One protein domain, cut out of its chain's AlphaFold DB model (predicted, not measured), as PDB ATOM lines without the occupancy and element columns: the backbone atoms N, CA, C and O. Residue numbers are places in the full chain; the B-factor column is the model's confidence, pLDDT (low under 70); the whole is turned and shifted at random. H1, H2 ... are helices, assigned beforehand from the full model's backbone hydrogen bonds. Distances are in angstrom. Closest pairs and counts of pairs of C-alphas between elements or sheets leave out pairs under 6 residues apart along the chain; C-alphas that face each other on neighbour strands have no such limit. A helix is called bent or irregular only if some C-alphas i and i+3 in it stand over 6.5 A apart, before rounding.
ATOM      1  N   LYS A 162     184.754 233.593 169.369       87.31
ATOM      2  CA  LYS A 162     184.680 232.121 169.294       87.31
ATOM      3  C   LYS A 162     183.812 231.630 168.134       87.31
ATOM      4  O   LYS A 162     184.187 230.669 167.466       87.31
ATOM      5  N   HIS A 163     182.695 232.303 167.846       88.25
ATOM      6  CA  HIS A 163     181.850 231.967 166.690       88.25
ATOM      7  C   HIS A 163     182.624 232.116 165.374       88.25
ATOM      8  O   HIS A 163     182.578 231.227 164.525       88.25
ATOM      9  N   ILE A 164     183.336 233.237 165.213       83.31
ATOM     10  CA  ILE A 164     184.154 233.526 164.029       83.31
ATOM     11  C   ILE A 164     185.266 232.491 163.903       83.31
ATOM     12  O   ILE A 164     185.391 231.863 162.858       83.31
ATOM     13  N   GLY A 165     186.030 232.273 164.975       84.31
ATOM     14  CA  GLY A 165     187.160 231.348 164.976       84.31
ATOM     15  C   GLY A 165     186.753 229.922 164.608       84.31
ATOM     16  O   GLY A 165     187.421 229.289 163.788       84.31
ATOM     17  N   LEU A 166     185.627 229.434 165.144       90.06
ATOM     18  CA  LEU A 166     185.115 228.109 164.802       90.06
ATOM     19  C   LEU A 166     184.717 228.034 163.320       90.06
ATOM     20  O   LEU A 166     185.104 227.094 162.632       90.06
ATOM     21  N   VAL A 167     183.997 229.035 162.799       89.94
ATOM     22  CA  VAL A 167     183.622 229.088 161.373       89.94
ATOM     23  C   VAL A 167     184.852 229.129 160.471       89.94
ATOM     24  O   VAL A 167     184.890 228.389 159.490       89.94
ATOM     25  N   THR A 168     185.867 229.929 160.806       85.44
ATOM     26  CA  THR A 168     187.132 229.982 160.062       85.44
ATOM     27  C   THR A 168     187.778 228.601 159.991       85.44
ATOM     28  O   THR A 168     188.102 228.140 158.897       85.44
ATOM     29  N   ASN A 169     187.895 227.896 161.124       87.50
ATOM     30  CA  ASN A 169     188.484 226.554 161.151       87.50
ATOM     31  C   ASN A 169     187.680 225.546 160.313       87.50
ATOM     32  O   ASN A 169     188.257 224.702 159.632       87.50
ATOM     33  N   LEU A 170     186.347 225.647 160.326       90.50
ATOM     34  CA  LEU A 170     185.488 224.803 159.496       90.50
ATOM     35  C   LEU A 170     185.658 225.096 158.009       90.50
ATOM     36  O   LEU A 170     185.742 224.167 157.205       90.50
ATOM     37  N   PHE A 171     185.693 226.368 157.624       88.06
ATOM     38  CA  PHE A 171     185.764 226.762 156.219       88.06
ATOM     39  C   PHE A 171     187.133 226.457 155.607       88.06
ATOM     40  O   PHE A 171     187.191 226.086 154.442       88.06
ATOM     41  N   GLN A 172     188.210 226.484 156.396       84.81
ATOM     42  CA  GLN A 172     189.540 226.029 155.967       84.81
ATOM     43  C   GLN A 172     189.590 224.542 155.569       84.81
ATOM     44  O   GLN A 172     190.514 224.123 154.879       84.81
ATOM     45  N   ARG A 173     188.612 223.734 155.996       88.12
ATOM     46  CA  ARG A 173     188.498 222.306 155.641       88.12
ATOM     47  C   ARG A 173     187.648 222.064 154.399       88.12
ATOM     48  O   ARG A 173     187.499 220.913 153.982       88.12
ATOM     49  N   LEU A 174     187.029 223.111 153.854       87.25
ATOM     50  CA  LEU A 174     186.303 222.996 152.599       87.25
ATOM     51  C   LEU A 174     187.304 222.733 151.463       87.25
ATOM     52  O   LEU A 174     188.431 223.228 151.514       87.25
ATOM     53  N   PRO A 175     186.917 221.947 150.449       81.56
ATOM     54  CA  PRO A 175     187.731 221.779 149.251       81.56
ATOM     55  C   PRO A 175     188.065 223.142 148.619       81.56
ATOM     56  O   PRO A 175     187.210 224.025 148.532       81.56
ATOM     57  N   ILE A 176     189.322 223.319 148.199       69.25
ATOM     58  CA  ILE A 176     189.787 224.525 147.498       69.25
ATOM     59  C   ILE A 176     189.323 224.450 146.040       69.25
ATOM     60  O   ILE A 176     189.494 223.423 145.385       69.25
ATOM     61  N   PHE A 177     188.764 225.550 145.532       62.34
ATOM     62  CA  PHE A 177     188.258 225.645 144.165       62.34
ATOM     63  C   PHE A 177     189.204 226.416 143.261       62.34
ATOM     64  O   PHE A 177     189.326 227.629 143.380       62.34
ATOM     65  N   GLU A 178     189.802 225.717 142.301       58.12
ATOM     66  CA  GLU A 178     190.531 226.354 141.199       58.12
ATOM     67  C   GLU A 178     189.623 226.646 139.986       58.12
ATOM     68  O   GLU A 178     190.010 227.413 139.110       58.12
ATOM     69  N   LEU A 179     188.414 226.057 139.921       60.19
ATOM     70  CA  LEU A 179     187.596 226.017 138.694       60.19
ATOM     71  C   LEU A 179     186.151 226.544 138.811       60.19
ATOM     72  O   LEU A 179     185.479 226.615 137.784       60.19
ATOM     73  N   ALA A 180     185.646 226.894 140.002       67.69
ATOM     74  CA  ALA A 180     184.276 227.413 140.131       67.69
ATOM     75  C   ALA A 180     184.173 228.844 139.582       67.69
ATOM     76  O   ALA A 180     184.956 229.719 139.962       67.69
ATOM     77  N   ASP A 181     183.186 229.095 138.717       78.19
ATOM     78  CA  ASP A 181     182.911 230.446 138.219       78.19
ATOM     79  C   ASP A 181     182.254 231.304 139.313       78.19
ATOM     80  O   ASP A 181     181.473 230.827 140.136       78.19
ATOM     81  N   VAL A 182     182.516 232.612 139.317       80.56
ATOM     82  CA  VAL A 182     181.951 233.521 140.324       80.56
ATOM     83  C   VAL A 182     180.423 233.574 140.250       80.56
ATOM     84  O   VAL A 182     179.771 233.714 141.285       80.56
ATOM     85  N   LYS A 183     179.830 233.407 139.063       79.50
ATOM     86  CA  LYS A 183     178.368 233.310 138.919       79.50
ATOM     87  C   LYS A 183     177.818 232.080 139.639       79.50
ATOM     88  O   LYS A 183     176.849 232.194 140.381       79.50
ATOM     89  N   GLU A 184     178.490 230.941 139.500       82.12
ATOM     90  CA  GLU A 184     178.133 229.710 140.208       82.12
ATOM     91  C   GLU A 184     178.244 229.889 141.730       82.12
ATOM     92  O   GLU A 184     177.338 229.500 142.466       82.12
ATOM     93  N   LEU A 185     179.284 230.576 142.219       84.56
ATOM     94  CA  LEU A 185     179.416 230.903 143.644       84.56
ATOM     95  C   LEU A 185     178.273 231.796 144.158       84.56
ATOM     96  O   LEU A 185     177.797 231.609 145.283       84.56
ATOM     97  N   ILE A 186     177.814 232.758 143.351       84.25
ATOM     98  CA  ILE A 186     176.664 233.614 143.678       84.25
ATOM     99  C   ILE A 186     175.378 232.784 143.770       84.25
ATOM    100  O   ILE A 186     174.618 232.944 144.732       84.25
ATOM    101  N   ASP A 187     175.160 231.873 142.825       84.31
ATOM    102  CA  ASP A 187     173.984 231.002 142.805       84.31
ATOM    103  C   ASP A 187     173.981 230.033 143.997       84.31
ATOM    104  O   ASP A 187     172.977 229.926 144.712       84.31
ATOM    105  N   ILE A 188     175.124 229.401 144.290       87.94
ATOM    106  CA  ILE A 188     175.312 228.557 145.479       87.94
ATOM    107  C   ILE A 188     174.982 229.357 146.741       87.94
ATOM    108  O   ILE A 188     174.228 228.892 147.600       87.94
ATOM    109  N   ARG A 189     175.492 230.588 146.861       86.25
ATOM    110  CA  ARG A 189     175.218 231.450 148.016       86.25
ATOM    111  C   ARG A 189     173.726 231.750 148.164       86.25
ATOM    112  O   ARG A 189     173.207 231.682 149.282       86.25
ATOM    113  N   ALA A 190     173.044 232.082 147.071       87.94
ATOM    114  CA  ALA A 190     171.612 232.362 147.080       87.94
ATOM    115  C   ALA A 190     170.802 231.133 147.525       87.94
ATOM    116  O   ALA A 190     169.918 231.250 148.378       87.94
ATOM    117  N   GLU A 191     171.147 229.947 147.022       89.56
ATOM    118  CA  GLU A 191     170.493 228.690 147.390       89.56
ATOM    119  C   GLU A 191     170.701 228.333 148.868       89.56
ATOM    120  O   GLU A 191     169.761 227.907 149.550       89.56
ATOM    121  N   LEU A 192     171.918 228.520 149.385       92.50
ATOM    122  CA  LEU A 192     172.273 228.158 150.756       92.50
ATOM    123  C   LEU A 192     171.743 229.135 151.812       92.50
ATOM    124  O   LEU A 192     171.657 228.778 152.991       92.50
ATOM    125  N   ASN A 193     171.335 230.346 151.416       91.56
ATOM    126  CA  ASN A 193     170.868 231.387 152.335       91.56
ATOM    127  C   ASN A 193     169.718 230.912 153.247       91.56
ATOM    128  O   ASN A 193     169.662 231.257 154.427       91.56
ATOM    129  N   GLN A 194     168.842 230.040 152.742       93.25
ATOM    130  CA  GLN A 194     167.725 229.469 153.507       93.25
ATOM    131  C   GLN A 194     168.157 228.577 154.694       93.25
ATOM    132  O   GLN A 194     167.377 228.355 155.626       93.25
ATOM    133  N   TYR A 195     169.391 228.064 154.682       94.56
ATOM    134  CA  TYR A 195     169.948 227.215 155.742       94.56
ATOM    135  C   TYR A 195     170.859 227.996 156.704       94.56
ATOM    136  O   TYR A 195     171.144 227.525 157.806       94.56
ATOM    137  N   LEU A 196     171.261 229.218 156.335       91.69
ATOM    138  CA  LEU A 196     172.268 230.011 157.046       91.69
ATOM    139  C   LEU A 196     171.887 230.332 158.499       91.69
ATOM    140  O   LEU A 196     172.735 230.295 159.385       91.69
ATOM    141  N   SER A 197     170.614 230.626 158.771       93.00
ATOM    142  CA  SER A 197     170.152 230.903 160.141       93.00
ATOM    143  C   SER A 197     170.339 229.694 161.068       93.00
ATOM    144  O   SER A 197     170.795 229.850 162.202       93.00
ATOM    145  N   ARG A 198     170.071 228.480 160.572       94.44
ATOM    146  CA  ARG A 198     170.256 227.239 161.342       94.44
ATOM    147  C   ARG A 198     171.729 226.936 161.558       94.44
ATOM    148  O   ARG A 198     172.103 226.567 162.665       94.44
ATOM    149  N   PHE A 199     172.550 227.173 160.539       95.38
ATOM    150  CA  PHE A 199     174.000 227.071 160.658       95.38
ATOM    151  C   PHE A 199     174.548 227.993 161.737       95.38
ATOM    152  O   PHE A 199     175.233 227.527 162.639       95.38
ATOM    153  N   ARG A 200     174.166 229.275 161.717       91.62
ATOM    154  CA  ARG A 200     174.554 230.239 162.757       91.62
ATOM    155  C   ARG A 200     174.149 229.761 164.151       91.62
ATOM    156  O   ARG A 200     174.963 229.822 165.062       91.62
ATOM    157  N   SER A 201     172.938 229.228 164.304       93.75
ATOM    158  CA  SER A 201     172.490 228.643 165.574       93.75
ATOM    159  C   SER A 201     173.325 227.429 166.003       93.75
ATOM    160  O   SER A 201     173.643 227.315 167.184       93.75
ATOM    161  N   GLY A 202     173.707 226.553 165.069       94.56
ATOM    162  CA  GLY A 202     174.609 225.432 165.339       94.56
ATOM    163  C   GLY A 202     175.983 225.904 165.796       94.56
ATOM    164  O   GLY A 202     176.458 225.472 166.839       94.56
ATOM    165  N   ILE A 203     176.580 226.859 165.079       94.25
ATOM    166  CA  ILE A 203     177.872 227.454 165.445       94.25
ATOM    167  C   ILE A 203     177.834 228.027 166.856       94.25
ATOM    168  O   ILE A 203     178.706 227.682 167.640       94.25
ATOM    169  N   MET A 204     176.809 228.820 167.198       92.12
ATOM    170  CA  MET A 204     176.647 229.373 168.550       92.12
ATOM    171  C   MET A 204     176.602 228.282 169.627       92.12
ATOM    172  O   MET A 204     177.117 228.470 170.724       92.12
ATOM    173  N   LYS A 205     175.963 227.145 169.327       93.44
ATOM    174  CA  LYS A 205     175.900 226.008 170.246       93.44
ATOM    175  C   LYS A 205     177.285 225.386 170.432       93.44
ATOM    176  O   LYS A 205     177.726 225.280 171.567       93.44
ATOM    177  N   TYR A 206     177.964 225.023 169.345       93.19
ATOM    178  CA  TYR A 206     179.271 224.357 169.403       93.19
ATOM    179  C   TYR A 206     180.363 225.249 170.008       93.19
ATOM    180  O   TYR A 206     181.199 224.790 170.776       93.19
ATOM    181  N   SER A 207     180.351 226.547 169.713       91.25
ATOM    182  CA  SER A 207     181.349 227.482 170.234       91.25
ATOM    183  C   SER A 207     181.269 227.703 171.744       91.25
ATOM    184  O   SER A 207     182.261 228.121 172.336       91.25
ATOM    185  N   ASN A 208     180.114 227.450 172.372       88.88
ATOM    186  CA  ASN A 208     179.971 227.564 173.826       88.88
ATOM    187  C   ASN A 208     180.797 226.514 174.577       88.88
ATOM    188  O   ASN A 208     181.158 226.746 175.730       88.88
ATOM    189  N   ASP A 209     181.134 225.403 173.920       87.31
ATOM    190  CA  ASP A 209     181.953 224.339 174.501       87.31
ATOM    191  C   ASP A 209     183.455 224.689 174.466       87.31
ATOM    192  O   ASP A 209     184.269 224.060 175.145       87.31
ATOM    193  N   ILE A 210     183.844 225.743 173.733       89.06
ATOM    194  CA  ILE A 210     185.230 226.213 173.662       89.06
ATOM    195  C   ILE A 210     185.521 227.160 174.824       89.06
ATOM    196  O   ILE A 210     184.997 228.274 174.905       89.06
ATOM    197  N   SER A 211     186.424 226.749 175.712       86.50
ATOM    198  CA  SER A 211     186.835 227.571 176.858       86.50
ATOM    199  C   SER A 211     187.892 228.622 176.494       86.50
ATOM    200  O   SER A 211     187.803 229.748 176.983       86.50
ATOM    201  N   SER A 212     188.830 228.291 175.603       85.06
ATOM    202  CA  SER A 212     189.919 229.167 175.143       85.06
ATOM    203  C   SER A 212     189.432 230.338 174.285       85.06
ATOM    204  O   SER A 212     188.361 230.280 173.676       85.06
ATOM    205  N   GLU A 213     190.210 231.419 174.242       81.81
ATOM    206  CA  GLU A 213     189.948 232.570 173.376       81.81
ATOM    207  C   GLU A 213     190.585 232.358 171.999       81.81
ATOM    208  O   GLU A 213     191.578 231.655 171.862       81.81
ATOM    209  N   THR A 214     190.061 232.997 170.953       76.31
ATOM    210  CA  THR A 214     190.470 232.745 169.553       76.31
ATOM    211  C   THR A 214     191.943 232.970 169.219       76.31
ATOM    212  O   THR A 214     192.420 232.442 168.221       76.31
ATOM    213  N   TRP A 215     192.648 233.789 169.996       73.81
ATOM    214  CA  TRP A 215     194.075 234.076 169.811       73.81
ATOM    215  C   TRP A 215     194.984 233.153 170.639       73.81
ATOM    216  O   TRP A 215     196.210 233.249 170.529       73.81
ATOM    217  N   ASP A 216     194.400 232.272 171.456       78.00
ATOM    218  CA  ASP A 216     195.125 231.271 172.233       78.00
ATOM    219  C   ASP A 216     195.443 230.053 171.356       78.00
ATOM    220  O   ASP A 216     194.621 229.602 170.556       78.00
ATOM    221  N   GLU A 217     196.622 229.457 171.539       76.81
ATOM    222  CA  GLU A 217     197.027 228.264 170.776       76.81
ATOM    223  C   GLU A 217     196.078 227.073 170.990       76.81
ATOM    224  O   GLU A 217     195.858 226.262 170.087       76.81
ATOM    225  N   ASP A 218     195.461 226.992 172.170       86.19
ATOM    226  CA  ASP A 218     194.531 225.923 172.523       86.19
ATOM    227  C   ASP A 218     193.165 226.056 171.834       86.19
ATOM    228  O   ASP A 218     192.411 225.085 171.775       86.19
ATOM    229  N   PHE A 219     192.831 227.217 171.262       87.12
ATOM    230  CA  PHE A 219     191.584 227.395 170.510       87.12
ATOM    231  C   PHE A 219     191.532 226.526 169.257       87.12
ATOM    232  O   PHE A 219     190.499 225.920 168.961       87.12
ATOM    233  N   LYS A 220     192.655 226.421 168.536       85.94
ATOM    234  CA  LYS A 220     192.737 225.589 167.331       85.94
ATOM    235  C   LYS A 220     192.500 224.115 167.664       85.94
ATOM    236  O   LYS A 220     191.701 223.468 166.995       85.94
ATOM    237  N   LYS A 221     193.125 223.624 168.739       89.94
ATOM    238  CA  LYS A 221     192.953 222.246 169.223       89.94
ATOM    239  C   LYS A 221     191.514 221.974 169.666       89.94
ATOM    240  O   LYS A 221     190.943 220.966 169.273       89.94
ATOM    241  N   ALA A 222     190.908 222.889 170.426       91.12
ATOM    242  CA  ALA A 222     189.514 222.756 170.852       91.12
ATOM    243  C   ALA A 222     188.542 222.750 169.655       91.12
ATOM    244  O   ALA A 222     187.598 221.963 169.613       91.12
ATOM    245  N   SER A 223     188.801 223.587 168.646       91.62
ATOM    246  CA  SER A 223     188.013 223.613 167.405       91.62
ATOM    247  C   SER A 223     188.162 222.319 166.597       91.62
ATOM    248  O   SER A 223     187.182 221.815 166.051       91.62
ATOM    249  N   GLU A 224     189.376 221.764 166.534       92.00
ATOM    250  CA  GLU A 224     189.653 220.452 165.936       92.00
ATOM    251  C   GLU A 224     188.904 219.330 166.659       92.00
ATOM    252  O   GLU A 224     188.286 218.491 166.006       92.00
ATOM    253  N   GLU A 225     188.904 219.333 167.991       94.44
ATOM    254  CA  GLU A 225     188.194 218.337 168.790       94.44
ATOM    255  C   GLU A 225     186.687 218.359 168.510       94.44
ATOM    256  O   GLU A 225     186.115 217.319 168.189       94.44
ATOM    257  N   ILE A 226     186.058 219.539 168.540       95.06
ATOM    258  CA  ILE A 226     184.637 219.711 168.190       95.06
ATOM    259  C   ILE A 226     184.356 219.211 166.772       95.06
ATOM    260  O   ILE A 226     183.329 218.574 166.522       95.06
ATOM    261  N   PHE A 227     185.266 219.480 165.828       95.06
ATOM    262  CA  PHE A 227     185.096 219.019 164.459       95.06
ATOM    263  C   PHE A 227     184.995 217.494 164.390       95.06
ATOM    264  O   PHE A 227     184.016 216.977 163.860       95.06
ATOM    265  N   TYR A 228     185.975 216.782 164.942       95.19
ATOM    266  CA  TYR A 228     186.030 215.321 164.855       95.19
ATOM    267  C   TYR A 228     184.991 214.626 165.737       95.19
ATOM    268  O   TYR A 228     184.502 213.552 165.391       95.19
ATOM    269  N   LYS A 229     184.653 215.221 166.881       95.44
ATOM    270  CA  LYS A 229     183.743 214.621 167.857       95.44
ATOM    271  C   LYS A 229     182.275 214.823 167.504       95.44
ATOM    272  O   LYS A 229     181.488 213.896 167.670       95.44
ATOM    273  N   ASP A 230     181.911 216.015 167.036       94.56
ATOM    274  CA  ASP A 230     180.507 216.411 166.915       94.56
ATOM    275  C   ASP A 230     180.110 216.728 165.468       94.56
ATOM    276  O   ASP A 230     179.066 216.279 164.987       94.56
ATOM    277  N   ILE A 231     180.933 217.497 164.751       95.19
ATOM    278  CA  ILE A 231     180.561 218.018 163.428       95.19
ATOM    279  C   ILE A 231     180.693 216.939 162.357       95.19
ATOM    280  O   ILE A 231     179.715 216.653 161.674       95.19
ATOM    281  N   GLU A 232     181.865 216.325 162.205       94.94
ATOM    282  CA  GLU A 232     182.128 215.317 161.176       94.94
ATOM    283  C   GLU A 232     181.170 214.117 161.257       94.94
ATOM    284  O   GLU A 232     180.580 213.793 160.221       94.94
ATOM    285  N   PRO A 233     180.898 213.522 162.437       96.06
ATOM    286  CA  PRO A 233     179.886 212.475 162.557       96.06
ATOM    287  C   PRO A 233     178.505 212.935 162.084       96.06
ATOM    288  O   PRO A 233     177.854 212.237 161.313       96.06
ATOM    289  N   THR A 234     178.093 214.158 162.433       95.25
ATOM    290  CA  THR A 234     176.811 214.701 161.964       95.25
ATOM    291  C   THR A 234     176.779 214.866 160.439       95.25
ATOM    292  O   THR A 234     175.736 214.672 159.818       95.25
ATOM    293  N   LEU A 235     177.899 215.224 159.801       94.88
ATOM    294  CA  LEU A 235     177.971 215.312 158.337       94.88
ATOM    295  C   LEU A 235     177.846 213.936 157.679       94.88
ATOM    296  O   LEU A 235     177.199 213.828 156.636       94.88
ATOM    297  N   ILE A 236     178.433 212.901 158.286       91.88
ATOM    298  CA  ILE A 236     178.284 211.509 157.847       91.88
ATOM    299  C   ILE A 236     176.820 211.075 157.981       91.88
ATOM    300  O   ILE A 236     176.254 210.564 157.018       91.88
ATOM    301  N   ASP A 237     176.167 211.380 159.104       91.50
ATOM    302  CA  ASP A 237     174.751 211.062 159.317       91.50
ATOM    303  C   ASP A 237     173.843 211.736 158.272       91.50
ATOM    304  O   ASP A 237     172.913 211.116 157.751       91.50
ATOM    305  N   ILE A 238     174.112 213.002 157.922       90.56
ATOM    306  CA  ILE A 238     173.389 213.717 156.855       90.56
ATOM    307  C   ILE A 238     173.593 213.014 155.504       90.56
ATOM    308  O   ILE A 238     172.620 212.766 154.786       90.56
ATOM    309  N   GLU A 239     174.838 212.690 155.151       89.56
ATOM    310  CA  GLU A 239     175.195 212.001 153.905       89.56
ATOM    311  C   GLU A 239     174.485 210.638 153.800       89.56
ATOM    312  O   GLU A 239     173.871 210.323 152.771       89.56
ATOM    313  N   ASP A 240     174.512 209.848 154.872       84.38
ATOM    314  CA  ASP A 240     173.897 208.523 154.936       84.38
ATOM    315  C   ASP A 240     172.369 208.595 154.888       84.38
ATOM    316  O   ASP A 240     171.730 207.802 154.181       84.38
ATOM    317  N   ALA A 241     171.768 209.590 155.542       78.88
ATOM    318  CA  ALA A 241     170.334 209.845 155.462       78.88
ATOM    319  C   ALA A 241     169.906 210.234 154.032       78.88
ATOM    320  O   ALA A 241     168.889 209.748 153.525       78.88
ATOM    321  N   ILE A 242     170.698 211.050 153.321       81.81
ATOM    322  CA  ILE A 242     170.435 211.410 151.915       81.81
ATOM    323  C   ILE A 242     170.565 210.189 151.001       81.81
ATOM    324  O   ILE A 242     169.711 209.977 150.132       81.81
ATOM    325  N   LYS A 243     171.618 209.381 151.174       79.00
ATOM    326  CA  LYS A 243     171.839 208.157 150.388       79.00
ATOM    327  C   LYS A 243     170.705 207.162 150.580       79.00
ATOM    328  O   LYS A 243     170.121 206.723 149.589       79.00
ATOM    329  N   SER A 244     170.356 206.863 151.829       71.62
ATOM    330  CA  SER A 244     169.260 205.954 152.186       71.62
ATOM    331  C   SER A 244     167.948 206.379 151.522       71.62
ATOM    332  O   SER A 244     167.294 205.578 150.852       71.62
ATOM    333  N   ASN A 245     167.627 207.675 151.579       67.69
ATOM    334  CA  ASN A 245     166.433 208.227 150.945       67.69
ATOM    335  C   ASN A 245     166.444 208.113 149.410       67.69
ATOM    336  O   ASN A 245     165.420 207.789 148.807       67.69
ATOM    337  N   LYS A 246     167.593 208.323 148.750       69.88
ATOM    338  CA  LYS A 246     167.727 208.123 147.292       69.88
ATOM    339  C   LYS A 246     167.572 206.652 146.893       69.88
ATOM    340  O   LYS A 246     167.001 206.369 145.838       69.88
ATOM    341  N   TYR A 247     168.078 205.719 147.701       66.12
ATOM    342  CA  TYR A 247     167.943 204.284 147.431       66.12
ATOM    343  C   TYR A 247     166.485 203.821 147.479       66.12
ATOM    344  O   TYR A 247     166.084 203.066 146.595       66.12
ATOM    345  N   LEU A 248     165.684 204.320 148.427       64.88
ATOM    346  CA  LEU A 248     164.254 203.998 148.514       64.88
ATOM    347  C   LEU A 248     163.498 204.360 147.226       64.88
ATOM    348  O   LEU A 248     162.779 203.517 146.695       64.88
ATOM    349  N   ILE A 249     163.736 205.552 146.661       63.97
ATOM    350  CA  ILE A 249     163.141 205.953 145.371       63.97
ATOM    351  C   ILE A 249     163.615 205.047 144.227       63.97
ATOM    352  O   ILE A 249     162.821 204.607 143.402       63.97
ATOM    353  N   LYS A 250     164.919 204.746 144.153       66.62
ATOM    354  CA  LYS A 250     165.465 203.903 143.072       66.62
ATOM    355  C   LYS A 250     164.974 202.456 143.126       66.62
ATOM    356  O   LYS A 250     165.065 201.758 142.115       66.62
ATOM    357  N   LEU A 251     164.564 201.972 144.297       61.91
ATOM    358  CA  LEU A 251     163.944 200.661 144.442       61.91
ATOM    359  C   LEU A 251     162.504 200.710 143.932       61.91
ATOM    360  O   LEU A 251     162.153 199.894 143.085       61.91
ATOM    361  N   THR A 252     161.698 201.688 144.353       61.38
ATOM    362  CA  THR A 252     160.299 201.787 143.907       61.38
ATOM    363  C   THR A 252     160.161 202.007 142.404       61.38
ATOM    364  O   THR A 252     159.349 201.329 141.782       61.38
ATOM    365  N   ASP A 253     161.001 202.857 141.811       61.31
ATOM    366  CA  ASP A 253     161.017 203.117 140.364       61.31
ATOM    367  C   ASP A 253     161.378 201.860 139.544       61.31
ATOM    368  O   ASP A 253     160.812 201.593 138.481       61.31
ATOM    369  N   ARG A 254     162.271 201.011 140.073       58.34
ATOM    370  CA  ARG A 254     162.616 199.719 139.455       58.34
ATOM    371  C   ARG A 254     161.493 198.687 139.565       58.34
ATOM    372  O   ARG A 254     161.273 197.948 138.608       58.34
ATOM    373  N   TYR A 255     160.767 198.647 140.684       57.47
ATOM    374  CA  TYR A 255     159.642 197.721 140.870       57.47
ATOM    375  C   TYR A 255     158.395 198.122 140.068       57.47
ATOM    376  O   TYR A 255     157.691 197.242 139.574       57.47
ATOM    377  N   SER A 256     158.132 199.421 139.880       57.28
ATOM    378  CA  SER A 256     156.994 199.889 139.074       57.28
ATOM    379  C   SER A 256     157.204 199.707 137.571       57.28
ATOM    380  O   SER A 256     156.240 199.494 136.838       57.28
ATOM    381  N   SER A 257     158.454 199.776 137.108       53.69
ATOM    382  CA  SER A 257     158.783 199.819 135.678       53.69
ATOM    383  C   SER A 257     159.028 198.444 135.044       53.69
ATOM    384  O   SER A 257     159.094 198.342 133.820       53.69
ATOM    385  N   SER A 258     159.182 197.365 135.824       51.75
ATOM    386  CA  SER A 258     159.395 196.002 135.297       51.75
ATOM    387  C   SER A 258     158.967 194.901 136.286       51.75
ATOM    388  O   SER A 258     159.819 194.276 136.921       51.75
ATOM    389  N   PRO A 259     157.660 194.583 136.388       48.00
ATOM    390  CA  PRO A 259     157.145 193.598 137.350       48.00
ATOM    391  C   PRO A 259     157.628 192.149 137.141       48.00
ATOM    392  O   PRO A 259     157.455 191.316 138.023       48.00
ATOM    393  N   VAL A 291     151.935 196.951 144.891       41.22
ATOM    394  CA  VAL A 291     151.713 198.314 144.411       41.22
ATOM    395  C   VAL A 291     151.888 199.211 145.632       41.22
ATOM    396  O   VAL A 291     150.925 199.614 146.277       41.22
ATOM    397  N   ALA A 292     153.143 199.461 146.015       50.84
ATOM    398  CA  ALA A 292     153.442 200.546 146.935       50.84
ATOM    399  C   ALA A 292     152.935 201.827 146.266       50.84
ATOM    400  O   ALA A 292     153.315 202.124 145.133       50.84
ATOM    401  N   ASN A 293     152.032 202.549 146.925       55.19
ATOM    402  CA  ASN A 293     151.454 203.771 146.387       55.19
ATOM    403  C   ASN A 293     152.590 204.793 146.217       55.19
ATOM    404  O   ASN A 293     153.082 205.361 147.193       55.19
ATOM    405  N   ILE A 294     153.083 204.955 144.985       57.28
ATOM    406  CA  ILE A 294     154.304 205.718 144.666       57.28
ATOM    407  C   ILE A 294     154.202 207.155 145.200       57.28
ATOM    408  O   ILE A 294     155.196 207.724 145.648       57.28
ATOM    409  N   TYR A 295     152.984 207.703 145.239       55.00
ATOM    410  CA  TYR A 295     152.673 208.994 145.849       55.00
ATOM    411  C   TYR A 295     153.023 209.066 147.342       55.00
ATOM    412  O   TYR A 295     153.648 210.035 147.770       55.00
ATOM    413  N   ASP A 296     152.687 208.044 148.130       64.00
ATOM    414  CA  ASP A 296     152.966 208.020 149.572       64.00
ATOM    415  C   ASP A 296     154.467 207.881 149.844       64.00
ATOM    416  O   ASP A 296     154.994 208.501 150.766       64.00
ATOM    417  N   VAL A 297     155.180 207.122 149.006       62.97
ATOM    418  CA  VAL A 297     156.645 207.008 149.078       62.97
ATOM    419  C   VAL A 297     157.310 208.337 148.723       62.97
ATOM    420  O   VAL A 297     158.234 208.759 149.415       62.97
ATOM    421  N   PHE A 298     156.826 209.023 147.686       65.44
ATOM    422  CA  PHE A 298     157.355 210.324 147.283       65.44
ATOM    423  C   PHE A 298     157.104 211.405 148.343       65.44
ATOM    424  O   PHE A 298     158.001 212.189 148.654       65.44
ATOM    425  N   ASN A 299     155.912 211.423 148.946       71.38
ATOM    426  CA  ASN A 299     155.587 212.347 150.031       71.38
ATOM    427  C   ASN A 299     156.439 212.078 151.275       71.38
ATOM    428  O   ASN A 299     157.066 213.009 151.780       71.38
ATOM    429  N   LYS A 300     156.561 210.814 151.705       72.19
ATOM    430  CA  LYS A 300     157.449 210.429 152.816       72.19
ATOM    431  C   LYS A 300     158.901 210.796 152.533       72.19
ATOM    432  O   LYS A 300     159.567 211.355 153.396       72.19
ATOM    433  N   TRP A 301     159.385 210.562 151.314       74.44
ATOM    434  CA  TRP A 301     160.726 210.982 150.913       74.44
ATOM    435  C   TRP A 301     160.909 212.497 151.034       74.44
ATOM    436  O   TRP A 301     161.907 212.954 151.586       74.44
ATOM    437  N   LYS A 302     159.947 213.283 150.543       76.19
ATOM    438  CA  LYS A 302     159.997 214.745 150.620       76.19
ATOM    439  C   LYS A 302     160.004 215.224 152.072       76.19
ATOM    440  O   LYS A 302     160.744 216.149 152.399       76.19
ATOM    441  N   GLU A 303     159.207 214.604 152.936       82.69
ATOM    442  CA  GLU A 303     159.176 214.897 154.370       82.69
ATOM    443  C   GLU A 303     160.503 214.562 155.056       82.69
ATOM    444  O   GLU A 303     161.072 215.428 155.720       82.69
ATOM    445  N   GLU A 304     161.040 213.359 154.853       80.56
ATOM    446  CA  GLU A 304     162.331 212.943 155.416       80.56
ATOM    447  C   GLU A 304     163.482 213.810 154.897       80.56
ATOM    448  O   GLU A 304     164.333 214.262 155.661       80.56
ATOM    449  N   PHE A 305     163.475 214.150 153.608       82.94
ATOM    450  CA  PHE A 305     164.466 215.053 153.034       82.94
ATOM    451  C   PHE A 305     164.364 216.467 153.618       82.94
ATOM    452  O   PHE A 305     165.382 217.103 153.897       82.94
ATOM    453  N   ASN A 306     163.148 216.956 153.870       87.12
ATOM    454  CA  ASN A 306     162.945 218.224 154.561       87.12
ATOM    455  C   ASN A 306     163.437 218.179 156.013       87.12
ATOM    456  O   ASN A 306     163.979 219.178 156.480       87.12
ATOM    457  N   LYS A 307     163.307 217.048 156.719       90.00
ATOM    458  CA  LYS A 307     163.878 216.879 158.067       90.00
ATOM    459  C   LYS A 307     165.405 216.935 158.039       90.00
ATOM    460  O   LYS A 307     165.992 217.641 158.852       90.00
ATOM    461  N   ILE A 308     166.049 216.287 157.065       89.81
ATOM    462  CA  ILE A 308     167.512 216.360 156.895       89.81
ATOM    463  C   ILE A 308     167.959 217.816 156.695       89.81
ATOM    464  O   ILE A 308     168.885 218.281 157.355       89.81
ATOM    465  N   LYS A 309     167.241 218.571 155.854       91.25
ATOM    466  CA  LYS A 309     167.493 220.002 155.607       91.25
ATOM    467  C   LYS A 309     167.338 220.899 156.836       91.25
ATOM    468  O   LYS A 309     167.824 222.030 156.837       91.25
ATOM    469  N   GLN A 310     166.630 220.437 157.866       93.06
ATOM    470  CA  GLN A 310     166.481 221.166 159.124       93.06
ATOM    471  C   GLN A 310     167.686 220.993 160.057       93.06
ATOM    472  O   GLN A 310     167.780 221.732 161.037       93.06
ATOM    473  N   ASN A 311     168.615 220.078 159.762       95.44
ATOM    474  CA  ASN A 311     169.842 219.927 160.536       95.44
ATOM    475  C   ASN A 311     170.675 221.226 160.490       95.44
ATOM    476  O   ASN A 311     170.829 221.856 159.442       95.44
ATOM    477  N   GLN A 312     171.228 221.630 161.637       95.81
ATOM    478  CA  GLN A 312     172.024 222.854 161.769       95.81
ATOM    479  C   GLN A 312     173.297 222.831 160.906       95.81
ATOM    480  O   GLN A 312     173.726 223.876 160.425       95.81
ATOM    481  N   LEU A 313     173.862 221.652 160.645       96.50
ATOM    482  CA  LEU A 313     175.059 221.468 159.824       96.50
ATOM    483  C   LEU A 313     174.754 221.212 158.340       96.50
ATOM    484  O   LEU A 313     175.683 221.105 157.542       96.50
ATOM    485  N   PHE A 314     173.477 221.200 157.935       95.81
ATOM    486  CA  PHE A 314     173.093 220.987 156.535       95.81
ATOM    487  C   PHE A 314     173.669 222.051 155.590       95.81
ATOM    488  O   PHE A 314     174.078 221.731 154.479       95.81
ATOM    489  N   PHE A 315     173.761 223.310 156.040       96.00
ATOM    490  CA  PHE A 315     174.427 224.378 155.286       96.00
ATOM    491  C   PHE A 315     175.876 224.012 154.949       96.00
ATOM    492  O   PHE A 315     176.281 224.131 153.800       96.00
ATOM    493  N   TYR A 316     176.646 223.566 155.946       95.12
ATOM    494  CA  TYR A 316     178.060 223.234 155.775       95.12
ATOM    495  C   TYR A 316     178.238 221.976 154.921       95.12
ATOM    496  O   TYR A 316     179.115 221.939 154.064       95.12
ATOM    497  N   TYR A 317     177.361 220.983 155.100       94.75
ATOM    498  CA  TYR A 317     177.295 219.804 154.241       94.75
ATOM    499  C   TYR A 317     177.064 220.175 152.768       94.75
ATOM    500  O   TYR A 317     177.849 219.792 151.906       94.75
ATOM    501  N   GLU A 318     176.012 220.946 152.474       92.69
ATOM    502  CA  GLU A 318     175.702 221.338 151.095       92.69
ATOM    503  C   GLU A 318     176.772 222.256 150.512       92.69
ATOM    504  O   GLU A 318     177.087 222.129 149.332       92.69
ATOM    505  N   LEU A 319     177.364 223.133 151.328       90.44
ATOM    506  CA  LEU A 319     178.500 223.952 150.923       90.44
ATOM    507  C   LEU A 319     179.671 223.063 150.490       90.44
ATOM    508  O   LEU A 319     180.129 223.210 149.371       90.44
ATOM    509  N   LYS A 320     180.078 222.079 151.303       89.38
ATOM    510  CA  LYS A 320     181.137 221.103 150.973       89.38
ATOM    511  C   LYS A 320     180.819 220.223 149.751       89.38
ATOM    512  O   LYS A 320     181.718 219.619 149.188       89.38
ATOM    513  N   ARG A 321     179.539 220.057 149.405       88.38
ATOM    514  CA  ARG A 321     179.085 219.213 148.285       88.38
ATOM    515  C   ARG A 321     178.977 219.982 146.963       88.38
ATOM    516  O   ARG A 321     178.984 219.360 145.903       88.38
ATOM    517  N   LYS A 322     178.700 221.286 147.041       83.62
ATOM    518  CA  LYS A 322     178.494 222.190 145.894       83.62
ATOM    519  C   LYS A 322     179.749 222.961 145.522       83.62
ATOM    520  O   LYS A 322     179.866 223.374 144.375       83.62
ATOM    521  N   LEU A 323     180.597 223.197 146.519       74.88
ATOM    522  CA  LEU A 323     182.023 223.330 146.327       74.88
ATOM    523  C   LEU A 323     182.505 221.901 146.060       74.88
ATOM    524  O   LEU A 323     182.313 221.444 144.918       74.88
TER     525      LEU A 323
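This is residues 162 to 259 and 291 to 323 of the 323 residues of an uncharacterized protein of Ignavibacteria bacterium RBG_16_36_9 (UniProt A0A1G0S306). One long helix, H3, runs nearly straight along the longest axis, and H4 runs back side by side with its second arm, H3b. Nearer the other end, H1 crosses H3a, the first arm, and the short H5 sits between H3b and an L-shaped helix, H2. The printed part has 131 residues with five named helices, H1 to H5 in chain order, and no named strand: the class is all helix. It is loose, with a radius of gyration of the C-alphas of 18.3 A, and spans 64 by 34 by 21 A.

H1, residues 162 to 171, precedes H2, residues 182 to 207, assigned as one helix by its hydrogen bonds but bent: C-alphas 194 and 197 are 7.2 A apart. Its arms H2a, residues 182 to 194, and H2b, residues 197 to 207, are about perpendicular at 81 degrees; H2a is irregular, C-alphas 191 and 194 being 6.8 A apart. H1 touches H2b, the closest C-alphas being those of His 163 and Ser 207, 5.7 A apart. H3, residues 217 to 257, is likewise one helix by its hydrogen bonds but bent, with C-alphas 229 and 232 6.9 A apart; H3a, residues 217 to 229, and H3b, residues 232 to 257, stand at a shallow tilt of 26 degrees. H1 touches H3a at a steep tilt of 61 degrees; the closest C-alphas, of Leu 166 and Ser 223, are 5.9 A apart. H4, residues 294 to 309, touches H3b at a shallow tilt of 11 degrees, opposite ways, closest at the C-alphas of Asn 245 and Trp 301, 6.3 A. H5, residues 314 to 322, touches H3b, closest at the C-alphas of Leu 235 and Tyr 317, 6.1 A. O i to N i+4 pairs are within hydrogen-bond range throughout H1, H2b, H4 and H5, and in 8 of 9 in H2a, 8 of 9 in H3a and 20 of 22 in H3b.

H1 begins at C-alpha 162, (184.680, 232.121, 169.294). H3b is 37.9 A long and H4 22.3 A. H5 ends at C-alpha 322, (178.494, 222.190, 145.894).

The farthest C-alphas, of Asp 216 and Pro 259, are 63.9 A apart. Residues 260 to 290 are not printed; C-alphas 259 and 291 are 10.1 A apart. No link printed whole is long. The pLDDT is under 70 at residues 176 to 180, 245 to 259 and 291 to 298.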